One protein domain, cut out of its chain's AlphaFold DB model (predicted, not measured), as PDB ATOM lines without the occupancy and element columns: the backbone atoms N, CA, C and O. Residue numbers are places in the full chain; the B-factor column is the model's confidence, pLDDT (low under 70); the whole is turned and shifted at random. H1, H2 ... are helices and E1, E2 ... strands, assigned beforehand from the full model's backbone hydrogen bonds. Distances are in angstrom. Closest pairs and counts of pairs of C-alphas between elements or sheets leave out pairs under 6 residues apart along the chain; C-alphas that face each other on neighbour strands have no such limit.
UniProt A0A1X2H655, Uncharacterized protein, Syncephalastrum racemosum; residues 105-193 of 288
ATOM      1  N   ALA A 105      25.410   3.925 -46.781       82.62
ATOM      2  CA  ALA A 105      25.201   4.464 -45.442       82.62
ATOM      3  C   ALA A 105      23.757   4.260 -44.964       82.62
ATOM      4  O   ALA A 105      23.549   3.804 -43.840       82.62
ATOM      5  N   ASN A 106      22.766   4.532 -45.820       76.31
ATOM      6  CA  ASN A 106      21.361   4.367 -45.458       76.31
ATOM      7  C   ASN A 106      20.961   2.891 -45.308       76.31
ATOM      8  O   ASN A 106      20.303   2.517 -44.333       76.31
ATOM      9  N   ILE A 107      21.425   2.035 -46.220       82.56
ATOM     10  CA  ILE A 107      21.184   0.588 -46.160       82.56
ATOM     11  C   ILE A 107      21.790   0.003 -44.882       82.56
ATOM     12  O   ILE A 107      21.109  -0.715 -44.154       82.56
ATOM     13  N   MET A 108      23.042   0.348 -44.558       89.31
ATOM     14  CA  MET A 108      23.704  -0.149 -43.348       89.31
ATOM     15  C   MET A 108      23.067   0.402 -42.074       89.31
ATOM     16  O   MET A 108      22.888  -0.344 -41.113       89.31
ATOM     17  N   LYS A 109      22.659   1.675 -42.062       80.06
ATOM     18  CA  LYS A 109      21.894   2.254 -40.951       80.06
ATOM     19  C   LYS A 109      20.592   1.482 -40.723       80.06
ATOM     20  O   LYS A 109      20.291   1.115 -39.592       80.06
ATOM     21  N   THR A 110      19.863   1.181 -41.791       79.75
ATOM     22  CA  THR A 110      18.613   0.412 -41.724       79.75
ATOM     23  C   THR A 110      18.861  -1.033 -41.293       79.75
ATOM     24  O   THR A 110      18.154  -1.548 -40.431       79.75
ATOM     25  N   ALA A 111      19.915  -1.673 -41.799       87.38
ATOM     26  CA  ALA A 111      20.314  -3.010 -41.370       87.38
ATOM     27  C   ALA A 111      20.622  -3.056 -39.866       87.38
ATOM     28  O   ALA A 111      20.159  -3.966 -39.185       87.38
ATOM     29  N   LYS A 112      21.321  -2.053 -39.320       85.56
ATOM     30  CA  LYS A 112      21.572  -1.949 -37.870       85.56
ATOM     31  C   LYS A 112      20.290  -1.772 -37.063       85.56
ATOM     32  O   LYS A 112      20.197  -2.257 -35.940       85.56
ATOM     33  N   LEU A 113      19.288  -1.092 -37.622       78.94
ATOM     34  CA  LEU A 113      17.980  -0.958 -36.983       78.94
ATOM     35  C   LEU A 113      17.212  -2.286 -36.974       78.94
ATOM     36  O   LEU A 113      16.566  -2.613 -35.982       78.94
ATOM     37  N   LEU A 114      17.290  -3.071 -38.041       83.81
ATOM     38  CA  LEU A 114      16.533  -4.320 -38.151       83.81
ATOM     39  C   LEU A 114      17.213  -5.512 -37.469       83.81
ATOM     40  O   LEU A 114      16.527  -6.460 -37.074       83.81
ATOM     41  N   PHE A 115      18.542  -5.476 -37.358       89.56
ATOM     42  CA  PHE A 115      19.352  -6.604 -36.918       89.56
ATOM     43  C   PHE A 115      20.425  -6.178 -35.921       89.56
ATOM     44  O   PHE A 115      21.145  -5.202 -36.137       89.56
ATOM     45  N   GLU A 116      20.592  -6.975 -34.872       88.94
ATOM     46  CA  GLU A 116      21.590  -6.744 -33.828       88.94
ATOM     47  C   GLU A 116      22.155  -8.081 -33.335       88.94
ATOM     48  O   GLU A 116      21.420  -9.062 -33.220       88.94
ATOM     49  N   ALA A 117      23.462  -8.168 -33.083       91.50
ATOM     50  CA  ALA A 117      24.052  -9.378 -32.507       91.50
ATOM     51  C   ALA A 117      23.880  -9.449 -30.984       91.50
ATOM     52  O   ALA A 117      23.673 -10.537 -30.440       91.50
ATOM     53  N   ALA A 118      23.972  -8.296 -30.317       86.94
ATOM     54  CA  ALA A 118      23.751  -8.166 -28.884       86.94
ATOM     55  C   ALA A 118      22.259  -8.286 -28.548       86.94
ATOM     56  O   ALA A 118      21.403  -8.017 -29.389       86.94
ATOM     57  N   ASP A 119      21.955  -8.720 -27.327       83.44
ATOM     58  CA  ASP A 119      20.579  -8.763 -26.835       83.44
ATOM     59  C   ASP A 119      20.058  -7.334 -26.605       83.44
ATOM     60  O   ASP A 119      20.651  -6.607 -25.808       83.44
ATOM     61  N   PRO A 120      18.980  -6.912 -27.292       75.81
ATOM     62  CA  PRO A 120      18.414  -5.580 -27.122       75.81
ATOM     63  C   PRO A 120      17.564  -5.434 -25.846       75.81
ATOM     64  O   PRO A 120      16.995  -4.366 -25.632       75.81
ATOM     65  N   GLY A 121      17.397  -6.486 -25.032       72.19
ATOM     66  CA  GLY A 121      16.634  -6.446 -23.776       72.19
ATOM     67  C   GLY A 121      15.110  -6.384 -23.951       72.19
ATOM     68  O   GLY A 121      14.381  -6.343 -22.966       72.19
ATOM     69  N   ASN A 122      14.611  -6.400 -25.192       68.69
ATOM     70  CA  ASN A 122      13.184  -6.325 -25.508       68.69
ATOM     71  C   ASN A 122      12.760  -7.464 -26.457       68.69
ATOM     72  O   ASN A 122      12.790  -7.348 -27.686       68.69
ATOM     73  N   THR A 123      12.340  -8.585 -25.869       72.44
ATOM     74  CA  THR A 123      11.882  -9.794 -26.581       72.44
ATOM     75  C   THR A 123      10.464  -9.665 -27.157       72.44
ATOM     76  O   THR A 123      10.043 -10.489 -27.984       72.44
ATOM     77  N   LEU A 124       9.721  -8.616 -26.777       67.00
ATOM     78  CA  LEU A 124       8.407  -8.307 -27.346       67.00
ATOM     79  C   LEU A 124       8.547  -7.860 -28.803       67.00
ATOM     80  O   LEU A 124       7.806  -8.351 -29.654       67.00
ATOM     81  N   ILE A 125       9.559  -7.048 -29.122       70.44
ATOM     82  CA  ILE A 125       9.757  -6.490 -30.476       70.44
ATOM     83  C   ILE A 125      10.890  -7.162 -31.270       70.44
ATOM     84  O   ILE A 125      10.872  -7.129 -32.504       70.44
ATOM     85  N   TYR A 126      11.838  -7.830 -30.602       79.50
ATOM     86  CA  TYR A 126      12.889  -8.613 -31.262       79.50
ATOM     87  C   TYR A 126      12.706 -10.113 -31.061       79.50
ATOM     88  O   TYR A 126      12.239 -10.593 -30.031       79.50
ATOM     89  N   ARG A 127      13.129 -10.883 -32.060       87.38
ATOM     90  CA  ARG A 127      13.210 -12.341 -31.998       87.38
ATOM     91  C   ARG A 127      14.607 -12.790 -32.391       87.38
ATOM     92  O   ARG A 127      15.095 -12.441 -33.463       87.38
ATOM     93  N   ARG A 128      15.231 -13.627 -31.566       93.12
ATOM     94  CA  ARG A 128      16.525 -14.230 -31.891       93.12
ATOM     95  C   ARG A 128      16.370 -15.294 -32.977       93.12
ATOM     96  O   ARG A 128      15.586 -16.232 -32.830       93.12
ATOM     97  N   MET A 129      17.118 -15.160 -34.068       92.44
ATOM     98  CA  MET A 129      17.080 -16.075 -35.210       92.44
ATOM     99  C   MET A 129      18.473 -16.282 -35.806       92.44
ATOM    100  O   MET A 129      19.332 -15.404 -35.760       92.44
ATOM    101  N   PHE A 130      18.693 -17.454 -36.400       93.62
ATOM    102  CA  PHE A 130      19.863 -17.691 -37.239       93.62
ATOM    103  C   PHE A 130      19.539 -17.251 -38.668       93.62
ATOM    104  O   PHE A 130      18.637 -17.815 -39.287       93.62
ATOM    105  N   LEU A 131      20.249 -16.249 -39.184       93.62
ATOM    106  CA  LEU A 131      20.044 -15.722 -40.532       93.62
ATOM    107  C   LEU A 131      21.290 -15.910 -41.394       93.62
ATOM    108  O   LEU A 131      22.404 -15.584 -40.990       93.62
ATOM    109  N   THR A 132      21.093 -16.395 -42.617       94.19
ATOM    110  CA  THR A 132      22.118 -16.332 -43.663       94.19
ATOM    111  C   THR A 132      22.199 -14.910 -44.217       94.19
ATOM    112  O   THR A 132      21.224 -14.161 -44.162       94.19
ATOM    113  N   ASN A 133      23.329 -14.532 -44.825       92.69
ATOM    114  CA  ASN A 133      23.432 -13.218 -45.474       92.69
ATOM    115  C   ASN A 133      22.363 -13.031 -46.567       92.69
ATOM    116  O   ASN A 133      21.897 -11.922 -46.799       92.69
ATOM    117  N   ARG A 134      21.951 -14.121 -47.231       92.06
ATOM    118  CA  ARG A 134      20.851 -14.103 -48.206       92.06
ATOM    119  C   ARG A 134      19.516 -13.766 -47.546       92.06
ATOM    120  O   ARG A 134      18.787 -12.938 -48.072       92.06
ATOM    121  N   ALA A 135      19.229 -14.345 -46.382       92.31
ATOM    122  CA  ALA A 135      18.016 -14.029 -45.635       92.31
ATOM    123  C   ALA A 135      18.008 -12.576 -45.122       92.31
ATOM    124  O   ALA A 135      16.963 -11.931 -45.137       92.31
ATOM    125  N   VAL A 136      19.163 -12.039 -44.704       92.56
ATOM    126  CA  VAL A 136      19.290 -10.615 -44.332       92.56
ATOM    127  C   VAL A 136      19.010  -9.715 -45.536       92.56
ATOM    128  O   VAL A 136      18.219  -8.783 -45.432       92.56
ATOM    129  N   TYR A 137      19.595 -10.029 -46.693       92.44
ATOM    130  CA  TYR A 137      19.363  -9.293 -47.936       92.44
ATOM    131  C   TYR A 137      17.888  -9.293 -48.354       92.44
ATOM    132  O   TYR A 137      17.332  -8.235 -48.613       92.44
ATOM    133  N   GLN A 138      17.227 -10.453 -48.334       90.50
ATOM    134  CA  GLN A 138      15.800 -10.567 -48.660       90.50
ATOM    135  C   GLN A 138      14.916  -9.728 -47.731       90.50
ATOM    136  O   GLN A 138      13.933  -9.143 -48.169       90.50
ATOM    137  N   ARG A 139      15.274  -9.627 -46.448       87.88
ATOM    138  CA  ARG A 139      14.566  -8.752 -45.505       87.88
ATOM    139  C   ARG A 139      14.834  -7.273 -45.773       87.88
ATOM    140  O   ARG A 139      13.929  -6.466 -45.626       87.88
ATOM    141  N   LEU A 140      16.043  -6.911 -46.199       85.56
ATOM    142  CA  LEU A 140      16.325  -5.543 -46.640       85.56
ATOM    143  C   LEU A 140      15.547  -5.189 -47.911       85.56
ATOM    144  O   LEU A 140      15.085  -4.062 -48.008       85.56
ATOM    145  N   GLN A 141      15.317  -6.134 -48.829       84.88
ATOM    146  CA  GLN A 141      14.482  -5.903 -50.018       84.88
ATOM    147  C   GLN A 141      13.032  -5.533 -49.678       84.88
ATOM    148  O   GLN A 141      12.394  -4.822 -50.443       84.88
ATOM    149  N   GLN A 142      12.517  -5.953 -48.517       81.25
ATOM    150  CA  GLN A 142      11.183  -5.542 -48.057       81.25
ATOM    151  C   GLN A 142      11.119  -4.044 -47.723       81.25
ATOM    152  O   GLN A 142      10.059  -3.442 -47.826       81.25
ATOM    153  N   VAL A 143      12.250  -3.442 -47.337       73.94
ATOM    154  CA  VAL A 143      12.369  -2.003 -47.035       73.94
ATOM    155  C   VAL A 143      12.916  -1.215 -48.232       73.94
ATOM    156  O   VAL A 143      12.627  -0.035 -48.396       73.94
ATOM    157  N   PHE A 144      13.688  -1.880 -49.089       76.50
ATOM    158  CA  PHE A 144      14.335  -1.337 -50.278       76.50
ATOM    159  C   PHE A 144      13.888  -2.143 -51.510       76.50
ATOM    160  O   PHE A 144      14.622  -3.032 -51.945       76.50
ATOM    161  N   PRO A 145      12.702  -1.872 -52.086       77.88
ATOM    162  CA  PRO A 145      12.134  -2.711 -53.144       77.88
ATOM    163  C   PRO A 145      13.024  -2.856 -54.386       77.88
ATOM    164  O   PRO A 145      13.045  -3.924 -54.984       77.88
ATOM    165  N   ALA A 146      13.801  -1.822 -54.732       80.44
ATOM    166  CA  ALA A 146      14.735  -1.830 -55.866       80.44
ATOM    167  C   ALA A 146      16.197  -2.093 -55.450       80.44
ATOM    168  O   ALA A 146      17.133  -1.655 -56.119       80.44
ATOM    169  N   LEU A 147      16.436  -2.755 -54.308       84.19
ATOM    170  CA  LEU A 147      17.793  -2.948 -53.773       84.19
ATOM    171  C   LEU A 147      18.723  -3.669 -54.750       84.19
ATOM    172  O   LEU A 147      19.900  -3.335 -54.821       84.19
ATOM    173  N   ASP A 148      18.189  -4.621 -55.506       89.56
ATOM    174  CA  ASP A 148      18.899  -5.409 -56.514       89.56
ATOM    175  C   ASP A 148      19.368  -4.591 -57.721       89.56
ATOM    176  O   ASP A 148      20.379  -4.940 -58.328       89.56
ATOM    177  N   GLN A 149      18.694  -3.482 -58.020       88.12
ATOM    178  CA  GLN A 149      19.095  -2.542 -59.071       88.12
ATOM    179  C   GLN A 149      20.272  -1.655 -58.636       88.12
ATOM    180  O   GLN A 149      20.986  -1.119 -59.480       88.12
ATOM    181  N   HIS A 150      20.493  -1.508 -57.325       88.94
ATOM    182  CA  HIS A 150      21.516  -0.617 -56.770       88.94
ATOM    183  C   HIS A 150      22.719  -1.352 -56.178       88.94
ATOM    184  O   HIS A 150      23.854  -0.922 -56.377       88.94
ATOM    185  N   HIS A 151      22.489  -2.434 -55.432       91.81
ATOM    186  CA  HIS A 151      23.535  -3.183 -54.740       91.81
ATOM    187  C   HIS A 151      23.266  -4.676 -54.781       91.81
ATOM    188  O   HIS A 151      22.225  -5.173 -54.358       91.81
ATOM    189  N   SER A 152      24.280  -5.420 -55.197       92.88
ATOM    190  CA  SER A 152      24.230  -6.874 -55.199       92.88
ATOM    191  C   SER A 152      24.211  -7.457 -53.783       92.88
ATOM    192  O   SER A 152      24.775  -6.918 -52.822       92.88
ATOM    193  N   HIS A 153      23.657  -8.665 -53.679       93.12
ATOM    194  CA  HIS A 153      23.730  -9.495 -52.474       93.12
ATOM    195  C   HIS A 153      25.159  -9.648 -51.928       93.12
ATOM    196  O   HIS A 153      25.363  -9.648 -50.710       93.12
ATOM    197  N   LEU A 154      26.153  -9.749 -52.816       93.38
ATOM    198  CA  LEU A 154      27.558  -9.911 -52.448       93.38
ATOM    199  C   LEU A 154      28.132  -8.646 -51.802       93.38
ATOM    200  O   LEU A 154      28.816  -8.750 -50.782       93.38
ATOM    201  N   GLN A 155      27.809  -7.461 -52.328       93.31
ATOM    202  CA  GLN A 155      28.238  -6.185 -51.744       93.31
ATOM    203  C   GLN A 155      27.679  -6.011 -50.330       93.31
ATOM    204  O   GLN A 155      28.433  -5.742 -49.395       93.31
ATOM    205  N   ILE A 156      26.380  -6.262 -50.145       93.50
ATOM    206  CA  ILE A 156      25.747  -6.169 -48.823       93.50
ATOM    207  C   ILE A 156      26.324  -7.221 -47.868       93.50
ATOM    208  O   ILE A 156      26.653  -6.910 -46.724       93.50
ATOM    209  N   SER A 157      26.542  -8.449 -48.344       93.44
ATOM    210  CA  SER A 157      27.200  -9.506 -47.565       93.44
ATOM    211  C   SER A 157      28.598  -9.104 -47.085       93.44
ATOM    212  O   SER A 157      28.966  -9.398 -45.942       93.44
ATOM    213  N   ALA A 158      29.374  -8.432 -47.940       94.50
ATOM    214  CA  ALA A 158      30.693  -7.923 -47.593       94.50
ATOM    215  C   ALA A 158      30.604  -6.823 -46.527       94.50
ATOM    216  O   ALA A 158      31.350  -6.867 -45.549       94.50
ATOM    217  N   TRP A 159      29.653  -5.889 -46.640       95.06
ATOM    218  CA  TRP A 159      29.470  -4.819 -45.651       95.06
ATOM    219  C   TRP A 159      29.052  -5.341 -44.273       95.06
ATOM    220  O   TRP A 159      29.642  -4.950 -43.268       95.06
ATOM    221  N   LEU A 160      28.109  -6.287 -44.222       93.88
ATOM    222  CA  LEU A 160      27.721  -6.967 -42.978       93.88
ATOM    223  C   LEU A 160      28.910  -7.701 -42.337       93.88
ATOM    224  O   LEU A 160      28.992  -7.848 -41.116       93.88
ATOM    225  N   THR A 161      29.839  -8.183 -43.165       92.56
ATOM    226  CA  THR A 161      31.037  -8.882 -42.696       92.56
ATOM    227  C   THR A 161      32.120  -7.950 -42.195       92.56
ATOM    228  O   THR A 161      32.732  -8.266 -41.174       92.56
ATOM    229  N   ALA A 162      32.288  -6.795 -42.829       92.69
ATOM    230  CA  ALA A 162      33.174  -5.745 -42.346       92.69
ATOM    231  C   ALA A 162      32.746  -5.226 -40.960       92.69
ATOM    232  O   ALA A 162      33.592  -4.957 -40.113       92.69
ATOM    233  N   GLU A 163      31.444  -5.162 -40.677       91.56
ATOM    234  CA  GLU A 163      30.916  -4.683 -39.393       91.56
ATOM    235  C   GLU A 163      30.627  -5.814 -38.383       91.56
ATOM    236  O   GLU A 163      29.543  -5.907 -37.796       91.56
ATOM    237  N   ARG A 164      31.622  -6.681 -38.142       86.81
ATOM    238  CA  ARG A 164      31.534  -7.807 -37.180       86.81
ATOM    239  C   ARG A 164      31.118  -7.367 -35.772       86.81
ATOM    240  O   ARG A 164      30.443  -8.130 -35.091       86.81
ATOM    241  N   ALA A 165      31.486  -6.154 -35.358       87.56
ATOM    242  CA  ALA A 165      31.121  -5.611 -34.050       87.56
ATOM    243  C   ALA A 165      29.597  -5.517 -33.850       87.56
ATOM    244  O   ALA A 165      29.108  -5.831 -32.773       87.56
ATOM    245  N   HIS A 166      28.844  -5.141 -34.892       89.38
ATOM    246  CA  HIS A 166      27.386  -4.981 -34.802       89.38
ATOM    247  C   HIS A 166      26.638  -6.271 -35.140       89.38
ATOM    248  O   HIS A 166      25.701  -6.668 -34.450       89.38
ATOM    249  N   PHE A 167      27.048  -6.944 -36.219       92.69
ATOM    250  CA  PHE A 167      26.322  -8.100 -36.761       92.69
ATOM    251  C   PHE A 167      26.858  -9.450 -36.275       92.69
ATOM    252  O   PHE A 167      26.370 -10.495 -36.704       92.69
ATOM    253  N   GLY A 168      27.867  -9.462 -35.405       91.69
ATOM    254  CA  GLY A 168      28.442 -10.682 -34.846       91.69
ATOM    255  C   GLY A 168      29.210 -11.509 -35.875       91.69
ATOM    256  O   GLY A 168      29.525 -11.056 -36.971       91.69
ATOM    257  N   GLU A 169      29.542 -12.749 -35.532       90.81
ATOM    258  CA  GLU A 169      30.389 -13.606 -36.370       90.81
ATOM    259  C   GLU A 169      29.585 -14.517 -37.292       90.81
ATOM    260  O   GLU A 169      28.516 -15.012 -36.924       90.81
ATOM    261  N   VAL A 170      30.143 -14.817 -38.471       91.81
ATOM    262  CA  VAL A 170      29.604 -15.881 -39.325       91.81
ATOM    263  C   VAL A 170      29.908 -17.230 -38.692       91.81
ATOM    264  O   VAL A 170      31.064 -17.622 -38.570       91.81
ATOM    265  N   LYS A 171      28.855 -17.968 -38.362       92.19
ATOM    266  CA  LYS A 171      28.910 -19.359 -37.926       92.19
ATOM    267  C   LYS A 171      28.353 -20.268 -39.014       92.19
ATOM    268  O   LYS A 171      27.466 -19.893 -39.784       92.19
ATOM    269  N   THR A 172      28.871 -21.486 -39.069       90.50
ATOM    270  CA  THR A 172      28.333 -22.539 -39.930       90.50
ATOM    271  C   THR A 172      27.410 -23.410 -39.098       90.50
ATOM    272  O   THR A 172      27.818 -23.932 -38.062       90.50
ATOM    273  N   ARG A 173      26.173 -23.588 -39.553       88.12
ATOM    274  CA  ARG A 173      25.202 -24.494 -38.945       88.12
ATOM    275  C   ARG A 173      24.870 -25.601 -39.936       88.12
ATOM    276  O   ARG A 173      24.694 -25.354 -41.127       88.12
ATOM    277  N   ARG A 174      24.788 -26.837 -39.448       83.75
ATOM    278  CA  ARG A 174      24.287 -27.966 -40.233       83.75
ATOM    279  C   ARG A 174      22.779 -28.054 -40.028       83.75
ATOM    280  O   ARG A 174      22.322 -28.145 -38.891       83.75
ATOM    281  N   HIS A 175      22.026 -27.997 -41.116       75.94
ATOM    282  CA  HIS A 175      20.583 -28.197 -41.114       75.94
ATOM    283  C   HIS A 175      20.282 -29.355 -42.071       75.94
ATOM    284  O   HIS A 175      20.394 -29.235 -43.293       75.94
ATOM    285  N   GLY A 176      20.042 -30.537 -41.495       79.62
ATOM    286  CA  GLY A 176      19.968 -31.794 -42.241       79.62
ATOM    287  C   GLY A 176      21.258 -32.098 -43.019       79.62
ATOM    288  O   GLY A 176      22.357 -32.150 -42.456       79.62
ATOM    289  N   LYS A 177      21.130 -32.296 -44.338       83.06
ATOM    290  CA  LYS A 177      22.263 -32.575 -45.243       83.06
ATOM    291  C   LYS A 177      23.008 -31.318 -45.714       83.06
ATOM    292  O   LYS A 177      24.083 -31.455 -46.291       83.06
ATOM    293  N   ARG A 178      22.490 -30.106 -45.474       81.88
ATOM    294  CA  ARG A 178      23.099 -28.853 -45.955       81.88
ATOM    295  C   ARG A 178      23.860 -28.133 -44.841       81.88
ATOM    296  O   ARG A 178      23.449 -28.113 -43.681       81.88
ATOM    297  N   ARG A 179      25.006 -27.552 -45.205       86.06
ATOM    298  CA  ARG A 179      25.771 -26.629 -44.359       86.06
ATOM    299  C   ARG A 179      25.405 -25.207 -44.759       86.06
ATOM    300  O   ARG A 179      25.608 -24.824 -45.905       86.06
ATOM    301  N   GLU A 180      24.892 -24.436 -43.814       90.12
ATOM    302  CA  GLU A 180      24.504 -23.046 -44.024       90.12
ATOM    303  C   GLU A 180      25.421 -22.124 -43.228       90.12
ATOM    304  O   GLU A 180      25.693 -22.352 -42.047       90.12
ATOM    305  N   ARG A 181      25.912 -21.072 -43.883       91.62
ATOM    306  CA  ARG A 181      26.718 -20.024 -43.252       91.62
ATOM    307  C   ARG A 181      25.822 -18.833 -42.941       91.62
ATOM    308  O   ARG A 181      25.159 -18.301 -43.832       91.62
ATOM    309  N   GLY A 182      25.809 -18.416 -41.684       93.31
ATOM    310  CA  GLY A 182      24.929 -17.362 -41.195       93.31
ATOM    311  C   GLY A 182      25.370 -16.830 -39.843       93.31
ATOM    312  O   GLY A 182      26.489 -17.077 -39.409       93.31
ATOM    313  N   ARG A 183      24.508 -16.062 -39.188       94.12
ATOM    314  CA  ARG A 183      24.791 -15.371 -37.928       94.12
ATOM    315  C   ARG A 183      23.582 -15.473 -37.017       94.12
ATOM    316  O   ARG A 183      22.451 -15.522 -37.496       94.12
ATOM    317  N   TRP A 184      23.819 -15.495 -35.713       93.62
ATOM    318  CA  TRP A 184      22.742 -15.321 -34.744       93.62
ATOM    319  C   TRP A 184      22.481 -13.835 -34.576       93.62
ATOM    320  O   TRP A 184      23.373 -13.107 -34.149       93.62
ATOM    321  N   LEU A 185      21.276 -13.410 -34.932       94.12
ATOM    322  CA  LEU A 185      20.850 -12.022 -34.872       94.12
ATOM    323  C   LEU A 185      19.518 -11.936 -34.137       94.12
ATOM    324  O   LEU A 185      18.636 -12.784 -34.304       94.12
ATOM    325  N   TRP A 186      19.368 -10.895 -33.341       90.94
ATOM    326  CA  TRP A 186      18.083 -10.393 -32.901       90.94
ATOM    327  C   TRP A 186      17.463  -9.624 -34.055       90.94
ATOM    328  O   TRP A 186      18.024  -8.653 -34.555       90.94
ATOM    329  N   VAL A 187      16.335 -10.139 -34.527       89.38
ATOM    330  CA  VAL A 187      15.631  -9.653 -35.707       89.38
ATOM    331  C   VAL A 187      14.373  -8.945 -35.258       89.38
ATOM    332  O   VAL A 187      13.593  -9.494 -34.478       89.38
ATOM    333  N   TYR A 188      14.161  -7.748 -35.780       81.44
ATOM    334  CA  TYR A 188      12.937  -7.003 -35.545       81.44
ATOM    335  C   TYR A 188      11.716  -7.738 -36.123       81.44
ATOM    336  O   TYR A 188      11.754  -8.216 -37.264       81.44
ATOM    337  N   LYS A 189      10.641  -7.890 -35.338       79.25
ATOM    338  CA  LYS A 189       9.433  -8.616 -35.773       79.25
ATOM    339  C   LYS A 189       8.712  -7.833 -36.887       79.25
ATOM    340  O   LYS A 189       8.524  -6.631 -36.791       79.25
ATOM    341  N   ALA A 190       8.309  -8.518 -37.961       57.16
ATOM    342  CA  ALA A 190       7.817  -7.885 -39.194       57.16
ATOM    343  C   ALA A 190       6.469  -7.151 -39.051       57.16
ATOM    344  O   ALA A 190       6.296  -6.125 -39.694       57.16
ATOM    345  N   ALA A 191       5.586  -7.580 -38.135       51.22
ATOM    346  CA  ALA A 191       4.324  -6.885 -37.813       51.22
ATOM    347  C   ALA A 191       4.520  -5.427 -37.332       51.22
ATOM    348  O   ALA A 191       3.579  -4.653 -37.213       51.22
ATOM    349  N   VAL A 192       5.772  -5.066 -37.050       48.69
ATOM    350  CA  VAL A 192       6.244  -3.788 -36.522       48.69
ATOM    351  C   VAL A 192       7.012  -2.991 -37.598       48.69
ATOM    352  O   VAL A 192       7.243  -1.790 -37.459       48.69
ATOM    353  N   ALA A 193       7.449  -3.660 -38.672       46.19
ATOM    354  CA  ALA A 193       8.356  -3.131 -39.690       46.19
ATOM    355  C   ALA A 193       7.638  -2.476 -40.883       46.19
ATOM    356  O   ALA A 193       8.243  -1.649 -41.560       46.19
TER     357      ALA A 193
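Overview. This is residues 105 to 193 of the 288 residues of an uncharacterized protein of Syncephalastrum racemosum (UniProt A0A1X2H655). A strongly twisted sheet of three strands makes one side of this domain, and the helices H1, H2 and H4, about perpendicular to one another, gather beside it. The tip of the hairpin E2 and E3, residues 174 to 179, sticks out, while the short H3 lies at the far side of the helices. The printed part has 89 residues with five named helices and three named strands, in the order H1 E1 H2 H3 H4 H5 E2 E3; the sheet runs E1 E3 E2, antiparallel throughout, and the class is mixed, helices and strands. The whole is compact, with a radius of gyration of the C-alphas of 12.8 A, and spans 33 by 32 by 24 A.

Along the chain. Find C-alpha 105 at (25.201, 4.464, -45.442); from there H1 runs to residue 114, 14.3 A. Past residues 115 to 125, E1 holds residues 126 to 132, 17.3 A. Next come H2, residues 133 to 143, 15.8 A, beginning at C-alpha 133 at (23.432, -13.218, -45.474), then H3, residues 147 to 150, H4, residues 153 to 162, 14.3 A, and H5, residues 164 to 167. E2, residues 171 to 175, is 12.6 A long, and E3, residues 178 to 188, 26.2 A, ends at C-alpha 188 at (12.937, -7.003, -35.545).

Arrangement. Look first at E3, the inner strand, which bends by 65 degrees at residue 185. Its pairing is staggered: residues 182 to 188 pair with E1, where N 127 and O 187 are 2.8 A apart, and residues 178 to 182 pair with E2, where N 173 and O 180 are 2.8 A apart; both are within hydrogen-bond range. H2 is on the sheet at a height of 7.2 A, only just over none of the strands, with 2 of its C-alphas falling on E1. H1 only grazes the sheet, with residues 111 to 114, and H5 only just does, with residues 166 to 167 and 5 pairs of C-alphas within 10 A. H2 and H4 touch, the closest C-alphas being those of Asn 133 and Ser 157, 5.7 A, and are only just about perpendicular at 72 degrees. H1 and H2 are close but not clearly touching, the closest C-alphas being those of Ala 111 and Leu 140, 7.1 A. H2 and H3 only just touch, only at the corner, with 3 pairs of C-alphas within 8 A, the closest those of Gln 141 and Leu 147, 5.8 A. H4 and E3 are apart. In H1 and H4 every O i to N i+4 pair is within hydrogen-bond range, in H2 5 of 7; H3 and H5 are too short for such a pair.

Size, cuts and confidence. The C-alphas of Ala 105 and Lys 177 are the two farthest apart, 37.2 A. The printed part has no cut. The link from H1 to E1 is long, and in it residues 115 to 116 pair antiparallel with residues 186 to 187 of E3; the other links are tight. Look for pLDDT under 70 at residues 122, 124 and 190 to 193; the mean of the printed part is 85.2.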